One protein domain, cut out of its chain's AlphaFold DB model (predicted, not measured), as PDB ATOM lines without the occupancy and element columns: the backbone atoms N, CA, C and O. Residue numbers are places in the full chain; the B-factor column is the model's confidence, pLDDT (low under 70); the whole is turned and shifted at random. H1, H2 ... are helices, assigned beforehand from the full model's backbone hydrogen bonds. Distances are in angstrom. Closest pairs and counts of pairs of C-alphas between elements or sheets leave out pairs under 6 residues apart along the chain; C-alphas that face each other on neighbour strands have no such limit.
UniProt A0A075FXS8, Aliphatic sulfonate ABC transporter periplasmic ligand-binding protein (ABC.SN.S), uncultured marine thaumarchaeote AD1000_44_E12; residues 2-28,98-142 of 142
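This is residues 2 to 28 and 98 to 142 of the 142 residues of the protein "Aliphatic sulfonate ABC transporter periplasmic ligand-binding protein (ABC.SN.S)" of uncultured marine thaumarchaeote AD1000_44_E12 (UniProt A0A075FXS8). Little regular structure is here: a drawn-out, mostly looped chain with its longest helix, H3, crosswise in the middle and the short helices H1 and H4 at the two far ends. Residues 3 to 9 and 127 to 142 stick out as arms. The printed part has 72 residues with four named helices, H1 H2 H3 H4, and no named strand; it is all helix by class, with 28 residues in named elements. It is extended, with a radius of gyration of the C-alphas of 18.5 A, and spans 61 by 32 by 19 A.

Start at H1, residues 2 to 5; a short link of 8 residues runs to H2, residues 14 to 17. H3, residues 99 to 111, and H4, residues 133 to 139, follow, and the four helices are apart from one another. In H3 every O i to N i+4 pair is within hydrogen-bond range; in H4 1 of 3 is, beside 3 of 4 O i to N i+3 pairs.

Find C-alpha 2 at (114.804, 132.686, 109.687), where H1 begins. H3 runs 18.6 A from C-alpha 99 at (119.172, 124.542, 140.005), and H4 runs 10.7 A to C-alpha 139 at (125.012, 111.140, 157.060).

Residues 29 to 97 are not printed; C-alphas 28 and 98 are 11.7 A apart across the cut. H3 to H4 is a long link of 21 residues. Residues 129 to 142 have pLDDT under 70.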
ATOM      1  N   LEU A   2     116.215 133.021 109.984       87.62
ATOM      2  CA  LEU A   2     114.804 132.686 109.687       87.62
ATOM      3  C   LEU A   2     113.829 133.870 109.844       87.62
ATOM      4  O   LEU A   2     113.149 134.224 108.892       87.62
ATOM      5  N   VAL A   3     113.814 134.525 111.008       88.56
ATOM      6  CA  VAL A   3     112.915 135.669 111.257       88.56
ATOM      7  C   VAL A   3     113.353 136.932 110.511       88.56
ATOM      8  O   VAL A   3     112.531 137.640 109.949       88.56
ATOM      9  N   GLN A   4     114.655 137.227 110.505       85.69
ATOM     10  CA  GLN A   4     115.173 138.502 109.994       85.69
ATOM     11  C   GLN A   4     115.370 138.546 108.469       85.69
ATOM     12  O   GLN A   4     115.477 139.634 107.917       85.69
ATOM     13  N   GLU A   5     115.466 137.394 107.798       85.50
ATOM     14  CA  GLU A   5     115.839 137.302 106.376       85.50
ATOM     15  C   GLU A   5     114.897 136.420 105.544       85.50
ATOM     16  O   GLU A   5     114.951 136.489 104.320       85.50
ATOM     17  N   LEU A   6     114.066 135.576 106.170       91.88
ATOM     18  CA  LEU A   6     113.255 134.562 105.476       91.88
ATOM     19  C   LEU A   6     111.774 134.587 105.899       91.88
ATOM     20  O   LEU A   6     111.105 133.560 105.813       91.88
ATOM     21  N   ASP A   7     111.283 135.726 106.400       91.81
ATOM     22  CA  ASP A   7     109.890 135.944 106.842       91.81
ATOM     23  C   ASP A   7     109.364 134.914 107.863       91.81
ATOM     24  O   ASP A   7     108.161 134.689 108.010       91.81
ATOM     25  N   GLY A   8     110.272 134.270 108.600       94.38
ATOM     26  CA  GLY A   8     109.923 133.333 109.655       94.38
ATOM     27  C   GLY A   8     109.200 134.032 110.806       94.38
ATOM     28  O   GLY A   8     109.582 135.118 111.237       94.38
ATOM     29  N   VAL A   9     108.188 133.374 111.365       93.75
ATOM     30  CA  VAL A   9     107.435 133.889 112.515       93.75
ATOM     31  C   VAL A   9     107.890 133.178 113.782       93.75
ATOM     32  O   VAL A   9     107.892 131.949 113.856       93.75
ATOM     33  N   ARG A  10     108.267 133.954 114.803       91.56
ATOM     34  CA  ARG A  10     108.574 133.407 116.126       91.56
ATOM     35  C   ARG A  10     107.272 133.017 116.827       91.56
ATOM     36  O   ARG A  10     106.438 133.879 117.084       91.56
ATOM     37  N   LEU A  11     107.109 131.730 117.138       94.88
ATOM     38  CA  LEU A  11     105.883 131.213 117.759       94.88
ATOM     39  C   LEU A  11     105.818 131.510 119.259       94.88
ATOM     40  O   LEU A  11     104.783 131.928 119.767       94.88
ATOM     41  N   PHE A  12     106.927 131.309 119.963       93.25
ATOM     42  CA  PHE A  12     107.076 131.651 121.370       93.25
ATOM     43  C   PHE A  12     108.558 131.843 121.697       93.25
ATOM     44  O   PHE A  12     109.430 131.508 120.889       93.25
ATOM     45  N   ASN A  13     108.825 132.393 122.876       92.00
ATOM     46  CA  ASN A  13     110.149 132.347 123.468       92.00
ATOM     47  C   ASN A  13     110.159 131.311 124.599       92.00
ATOM     48  O   ASN A  13     109.204 131.261 125.378       92.00
ATOM     49  N   GLU A  14     111.216 130.504 124.671       93.50
ATOM     50  CA  GLU A  14     111.331 129.392 125.620       93.50
ATOM     51  C   GLU A  14     111.235 129.862 127.073       93.50
ATOM     52  O   GLU A  14     110.577 129.194 127.862       93.50
ATOM     53  N   GLU A  15     111.801 131.023 127.428       94.44
ATOM     54  CA  GLU A  15     111.826 131.513 128.810       94.44
ATOM     55  C   GLU A  15     110.432 131.605 129.435       94.44
ATOM     56  O   GLU A  15     110.253 131.269 130.601       94.44
ATOM     57  N   LYS A  16     109.400 131.907 128.638       95.44
ATOM     58  CA  LYS A  16     108.006 131.994 129.103       95.44
ATOM     59  C   LYS A  16     107.434 130.666 129.607       95.44
ATOM     60  O   LYS A  16     106.358 130.651 130.200       95.44
ATOM     61  N   LEU A  17     108.113 129.552 129.337       95.06
ATOM     62  CA  LEU A  17     107.746 128.212 129.796       95.06
ATOM     63  C   LEU A  17     108.408 127.835 131.130       95.06
ATOM     64  O   LEU A  17     108.182 126.728 131.629       95.06
ATOM     65  N   TRP A  18     109.220 128.729 131.702       96.44
ATOM     66  CA  TRP A  18     109.988 128.491 132.919       96.44
ATOM     67  C   TRP A  18     109.560 129.429 134.053       96.44
ATOM     68  O   TRP A  18     109.204 130.585 133.809       96.44
ATOM     69  N   PRO A  19     109.591 128.965 135.316       94.94
ATOM     70  CA  PRO A  19     109.406 129.844 136.464       94.94
ATOM     71  C   PRO A  19     110.389 131.019 136.422       94.94
ATOM     72  O   PRO A  19     111.562 130.828 136.111       94.94
ATOM     73  N   ASN A  20     109.908 132.220 136.750       94.19
ATOM     74  CA  ASN A  20     110.675 133.475 136.708       94.19
ATOM     75  C   ASN A  20     111.254 133.844 135.330       94.19
ATOM     76  O   ASN A  20     112.068 134.754 135.259       94.19
ATOM     77  N   GLU A  21     110.836 133.166 134.258       95.38
ATOM     78  CA  GLU A  21     111.420 133.314 132.921       95.38
ATOM     79  C   GLU A  21     112.927 132.975 132.870       95.38
ATOM     80  O   GLU A  21     113.692 133.547 132.097       95.38
ATOM     81  N   GLU A  22     113.371 132.014 133.691       95.06
ATOM     82  CA  GLU A  22     114.787 131.662 133.840       95.06
ATOM     83  C   GLU A  22     115.041 130.152 133.726       95.06
ATOM     84  O   GLU A  22     114.395 129.329 134.379       95.06
ATOM     85  N   PHE A  23     116.046 129.776 132.930       96.75
ATOM     86  CA  PHE A  23     116.528 128.399 132.823       96.75
ATOM     87  C   PHE A  23     118.003 128.344 132.423       96.75
ATOM     88  O   PHE A  23     118.505 129.206 131.702       96.75
ATOM     89  N   ALA A  24     118.711 127.311 132.881       96.50
ATOM     90  CA  ALA A  24     120.104 127.106 132.514       96.50
ATOM     91  C   ALA A  24     120.210 126.557 131.083       96.50
ATOM     92  O   ALA A  24     119.829 125.419 130.814       96.50
ATOM     93  N   SER A  25     120.762 127.354 130.168       94.81
ATOM     94  CA  SER A  25     121.109 126.913 128.808       94.81
ATOM     95  C   SER A  25     122.533 126.354 128.710       94.81
ATOM     96  O   SER A  25     122.822 125.527 127.846       94.81
ATOM     97  N   VAL A  26     123.426 126.783 129.608       95.06
ATOM     98  CA  VAL A  26     124.826 126.357 129.694       95.06
ATOM     99  C   VAL A  26     125.187 126.148 131.162       95.06
ATOM    100  O   VAL A  26     124.895 126.993 132.003       95.06
ATOM    101  N   LEU A  27     125.849 125.031 131.465       95.81
ATOM    102  CA  LEU A  27     126.348 124.706 132.801       95.81
ATOM    103  C   LEU A  27     127.861 124.498 132.769       95.81
ATOM    104  O   LEU A  27     128.404 123.909 131.833       95.81
ATOM    105  N   LEU A  28     128.535 124.944 133.828       94.75
ATOM    106  CA  LEU A  28     129.936 124.632 134.077       94.75
ATOM    107  C   LEU A  28     130.039 123.269 134.766       94.75
ATOM    108  O   LEU A  28     129.541 123.102 135.877       94.75
ATOM    109  N   ILE A  98     120.888 127.904 138.236       96.06
ATOM    110  CA  ILE A  98     119.420 127.891 138.146       96.06
ATOM    111  C   ILE A  98     118.910 126.478 138.455       96.06
ATOM    112  O   ILE A  98     118.284 125.813 137.628       96.06
ATOM    113  N   LYS A  99     119.254 125.975 139.651       95.19
ATOM    114  CA  LYS A  99     119.172 124.542 140.005       95.19
ATOM    115  C   LYS A  99     117.826 123.896 139.676       95.19
ATOM    116  O   LYS A  99     117.800 122.796 139.135       95.19
ATOM    117  N   ASN A 100     116.721 124.594 139.948       94.81
ATOM    118  CA  ASN A 100     115.370 124.102 139.665       94.81
ATOM    119  C   ASN A 100     115.154 123.791 138.179       94.81
ATOM    120  O   ASN A 100     114.446 122.838 137.855       94.81
ATOM    121  N   SER A 101     115.785 124.553 137.278       96.88
ATOM    122  CA  SER A 101     115.679 124.297 135.844       96.88
ATOM    123  C   SER A 101     116.353 122.979 135.454       96.88
ATOM    124  O   SER A 101     115.780 122.196 134.704       96.88
ATOM    125  N   VAL A 102     117.506 122.668 136.051       96.12
ATOM    126  CA  VAL A 102     118.227 121.400 135.850       96.12
ATOM    127  C   VAL A 102     117.425 120.211 136.380       96.12
ATOM    128  O   VAL A 102     117.324 119.195 135.698       96.12
ATOM    129  N   LEU A 103     116.817 120.344 137.565       95.31
ATOM    130  CA  LEU A 103     115.941 119.306 138.124       95.31
ATOM    131  C   LEU A 103     114.744 119.047 137.198       95.31
ATOM    132  O   LEU A 103     114.479 117.906 136.833       95.31
ATOM    133  N   THR A 104     114.098 120.116 136.727       96.00
ATOM    134  CA  THR A 104     112.982 120.035 135.771       96.00
ATOM    135  C   THR A 104     113.419 119.403 134.442       96.00
ATOM    136  O   THR A 104     112.674 118.619 133.857       96.00
ATOM    137  N   PHE A 105     114.623 119.709 133.939       95.50
ATOM    138  CA  PHE A 105     115.160 119.050 132.743       95.50
ATOM    139  C   PHE A 105     115.316 117.545 132.951       95.50
ATOM    140  O   PHE A 105     114.941 116.779 132.066       95.50
ATOM    141  N   ALA A 106     115.831 117.119 134.104       95.25
ATOM    142  CA  ALA A 106     115.979 115.704 134.423       95.25
ATOM    143  C   ALA A 106     114.620 114.995 134.548       95.25
ATOM    144  O   ALA A 106     114.442 113.940 133.949       95.25
ATOM    145  N   GLU A 107     113.644 115.603 135.230       94.44
ATOM    146  CA  GLU A 107     112.266 115.092 135.321       94.44
ATOM    147  C   GLU A 107     111.632 114.923 133.934       94.44
ATOM    148  O   GLU A 107     111.080 113.873 133.604       94.44
ATOM    149  N   ARG A 108     111.754 115.944 133.074       95.19
ATOM    150  CA  ARG A 108     111.262 115.881 131.692       95.19
ATOM    151  C   ARG A 108     111.986 114.791 130.903       95.19
ATOM    152  O   ARG A 108     111.333 114.030 130.193       95.19
ATOM    153  N   ALA A 109     113.307 114.684 131.033       95.31
ATOM    154  CA  ALA A 109     114.095 113.666 130.352       95.31
ATOM    155  C   ALA A 109     113.712 112.242 130.785       95.31
ATOM    156  O   ALA A 109     113.589 111.363 129.931       95.31
ATOM    157  N   ASP A 110     113.465 112.021 132.075       94.75
ATOM    158  CA  ASP A 110     112.973 110.752 132.617       94.75
ATOM    159  C   ASP A 110     111.576 110.411 132.099       94.75
ATOM    160  O   ASP A 110     111.360 109.318 131.580       94.75
ATOM    161  N   SER A 111     110.655 111.383 132.110       93.88
ATOM    162  CA  SER A 111     109.294 111.204 131.581       93.88
ATOM    163  C   SER A 111     109.271 110.801 130.100       93.88
ATOM    164  O   SER A 111     108.359 110.110 129.646       93.88
ATOM    165  N   LEU A 112     110.300 111.207 129.347       95.12
ATOM    166  CA  LEU A 112     110.500 110.873 127.937       95.12
ATOM    167  C   LEU A 112     111.333 109.592 127.737       95.12
ATOM    168  O   LEU A 112     111.524 109.155 126.604       95.12
ATOM    169  N   GLY A 113     111.819 108.975 128.817       93.50
ATOM    170  CA  GLY A 113     112.588 107.732 128.804       93.50
ATOM    171  C   GLY A 113     114.075 107.887 128.468       93.50
ATOM    172  O   GLY A 113     114.734 106.887 128.175       93.50
ATOM    173  N   TYR A 114     114.629 109.104 128.508       94.62
ATOM    174  CA  TYR A 114     116.040 109.359 128.180       94.62
ATOM    175  C   TYR A 114     117.016 108.971 129.296       94.62
ATOM    176  O   TYR A 114     118.193 108.761 129.014       94.62
ATOM    177  N   LEU A 115     116.549 108.851 130.543       91.56
ATOM    178  CA  LEU A 115     117.395 108.513 131.698       91.56
ATOM    179  C   LEU A 115     117.373 107.016 132.057       91.56
ATOM    180  O   LEU A 115     117.891 106.602 133.091       91.56
ATOM    181  N   GLY A 116     116.844 106.182 131.159       82.81
ATOM    182  CA  GLY A 116     116.748 104.739 131.356       82.81
ATOM    183  C   GLY A 116     115.536 104.329 132.196       82.81
ATOM    184  O   GLY A 116     114.670 105.130 132.515       82.81
ATOM    185  N   ARG A 117     115.436 103.030 132.501       81.25
ATOM    186  CA  ARG A 117     114.267 102.442 133.194       81.25
ATOM    187  C   ARG A 117     114.475 102.218 134.690       81.25
ATOM    188  O   ARG A 117     113.547 101.802 135.373       81.25
ATOM    189  N   SER A 118     115.689 102.446 135.179       83.75
ATOM    190  CA  SER A 118     116.077 102.184 136.569       83.75
ATOM    191  C   SER A 118     115.907 103.412 137.472       83.75
ATOM    192  O   SER A 118     116.343 103.377 138.620       83.75
ATOM    193  N   GLY A 119     115.295 104.482 136.953       78.12
ATOM    194  CA  GLY A 119     115.268 105.803 137.575       78.12
ATOM    195  C   GLY A 119     116.588 106.562 137.407       78.12
ATOM    196  O   GLY A 119     117.559 106.045 136.849       78.12
ATOM    197  N   TYR A 120     116.616 107.795 137.910       89.50
ATOM    198  CA  TYR A 120     117.782 108.676 137.900       89.50
ATOM    199  C   TYR A 120     118.054 109.226 139.305       89.50
ATOM    200  O   TYR A 120     117.140 109.370 140.116       89.50
ATOM    201  N   ASN A 121     119.321 109.533 139.591       89.62
ATOM    202  CA  ASN A 121     119.739 110.195 140.822       89.62
ATOM    203  C   ASN A 121     120.555 111.447 140.474       89.62
ATOM    204  O   ASN A 121     121.459 111.385 139.643       89.62
ATOM    205  N   LEU A 122     120.222 112.570 141.108       90.88
ATOM    206  CA  LEU A 122     120.908 113.854 140.955       90.88
ATOM    207  C   LEU A 122     121.689 114.256 142.214       90.88
ATOM    208  O   LEU A 122     122.185 115.382 142.295       90.88
ATOM    209  N   ASP A 123     121.807 113.366 143.198       88.56
ATOM    210  CA  ASP A 123     122.612 113.594 144.393       88.56
ATOM    211  C   ASP A 123     124.040 113.987 144.004       88.56
ATOM    212  O   ASP A 123     124.704 113.332 143.198       88.56
ATOM    213  N   GLY A 124     124.516 115.097 144.569       87.00
ATOM    214  CA  GLY A 124     125.854 115.617 144.296       87.00
ATOM    215  C   GLY A 124     126.047 116.244 142.910       87.00
ATOM    216  O   GLY A 124     127.164 116.662 142.611       87.00
ATOM    217  N   ILE A 125     125.000 116.384 142.078       91.12
ATOM    218  CA  ILE A 125     125.131 117.015 140.749       91.12
ATOM    219  C   ILE A 125     125.597 118.476 140.837       91.12
ATOM    220  O   ILE A 125     126.250 118.988 139.930       91.12
ATOM    221  N   PHE A 126     125.288 119.150 141.950       92.00
ATOM    222  CA  PHE A 126     125.771 120.493 142.240       92.00
ATOM    223  C   PHE A 126     126.924 120.444 143.227       92.00
ATOM    224  O   PHE A 126     126.754 120.063 144.384       92.00
ATOM    225  N   TYR A 127     128.080 120.929 142.785       88.31
ATOM    226  CA  TYR A 127     129.244 121.072 143.641       88.31
ATOM    227  C   TYR A 127     128.988 122.077 144.778       88.31
ATOM    228  O   TYR A 127     128.524 123.198 144.549       88.31
ATOM    229  N   GLN A 128     129.306 121.674 146.008       80.38
ATOM    230  CA  GLN A 128     129.141 122.472 147.222       80.38
ATOM    231  C   GLN A 128     130.495 122.566 147.946       80.38
ATOM    232  O   GLN A 128     130.842 121.662 148.700       80.38
ATOM    233  N   PRO A 129     131.269 123.645 147.728       67.00
ATOM    234  CA  PRO A 129     132.644 123.754 148.227       67.00
ATOM    235  C   PRO A 129     132.753 123.785 149.760       67.00
ATOM    236  O   PRO A 129     133.803 123.444 150.296       67.00
ATOM    237  N   ASP A 130     131.681 124.171 150.458       60.78
ATOM    238  CA  ASP A 130     131.656 124.287 151.923       60.78
ATOM    239  C   ASP A 130     131.230 122.986 152.630       60.78
ATOM    240  O   ASP A 130     131.324 122.875 153.855       60.78
ATOM    241  N   LEU A 131     130.782 121.973 151.877       53.75
ATOM    242  CA  LEU A 131     130.506 120.648 152.424       53.75
ATOM    243  C   LEU A 131     131.795 119.834 152.410       53.75
ATOM    244  O   LEU A 131     132.192 119.242 151.412       53.75
ATOM    245  N   ASN A 132     132.460 119.814 153.559       49.38
ATOM    246  CA  ASN A 132     133.573 118.916 153.832       49.38
ATOM    247  C   ASN A 132     133.133 117.473 153.501       49.38
ATOM    248  O   ASN A 132     132.206 116.972 154.140       49.38
ATOM    249  N   LEU A 133     133.774 116.803 152.529       48.00
ATOM    250  CA  LEU A 133     133.424 115.437 152.082       48.00
ATOM    251  C   LEU A 133     133.294 114.433 153.250       48.00
ATOM    252  O   LEU A 133     132.497 113.499 153.201       48.00
ATOM    253  N   ASN A 134     134.006 114.676 154.355       51.00
ATOM    254  CA  ASN A 134     133.926 113.883 155.584       51.00
ATOM    255  C   ASN A 134     132.565 113.949 156.310       51.00
ATOM    256  O   ASN A 134     132.249 113.059 157.100       51.00
ATOM    257  N   ALA A 135     131.748 114.978 156.073       44.72
ATOM    258  CA  ALA A 135     130.417 115.110 156.670       44.72
ATOM    259  C   ALA A 135     129.373 114.214 155.977       44.72
ATOM    260  O   ALA A 135     128.463 113.717 156.639       44.72
ATOM    261  N   MET A 136     129.542 113.930 154.680       46.53
ATOM    262  CA  MET A 136     128.618 113.085 153.911       46.53
ATOM    263  C   MET A 136     128.714 111.607 154.318       46.53
ATOM    264  O   MET A 136     127.696 110.933 154.445       46.53
ATOM    265  N   VAL A 137     129.914 111.114 154.653       44.91
ATOM    266  CA  VAL A 137     130.110 109.733 155.147       44.91
ATOM    267  C   VAL A 137     129.436 109.504 156.510       44.91
ATOM    268  O   VAL A 137     129.053 108.379 156.826       44.91
ATOM    269  N   LYS A 138     129.232 110.555 157.315       41.81
ATOM    270  CA  LYS A 138     128.486 110.455 158.582       41.81
ATOM    271  C   LYS A 138     126.968 110.503 158.409       41.81
ATOM    272  O   LYS A 138     126.279 109.937 159.244       41.81
ATOM    273  N   GLN A 139     126.452 111.135 157.354       39.69
ATOM    274  CA  GLN A 139     125.012 111.140 157.060       39.69
ATOM    275  C   GLN A 139     124.536 109.875 156.334       39.69
ATOM    276  O   GLN A 139     123.361 109.551 156.411       39.69
ATOM    277  N   LEU A 140     125.440 109.143 155.676       41.19
ATOM    278  CA  LEU A 140     125.131 107.864 155.021       41.19
ATOM    279  C   LEU A 140     125.274 106.641 155.946       41.19
ATOM    280  O   LEU A 140     124.847 105.552 155.581       41.19
ATOM    281  N   ASN A 141     125.867 106.816 157.132       38.25
ATOM    282  CA  ASN A 141     126.023 105.775 158.157       38.25
ATOM    283  C   ASN A 141     125.205 106.076 159.432       38.25
ATOM    284  O   ASN A 141     125.564 105.602 160.512       38.25
ATOM    285  N   GLY A 142     124.166 106.909 159.313       40.34
ATOM    286  CA  GLY A 142     123.189 107.192 160.366       40.34
ATOM    287  C   GLY A 142     121.898 106.427 160.135       40.34
ATOM    288  O   GLY A 142     121.372 106.541 159.008       40.34
TER     289      GLY A 142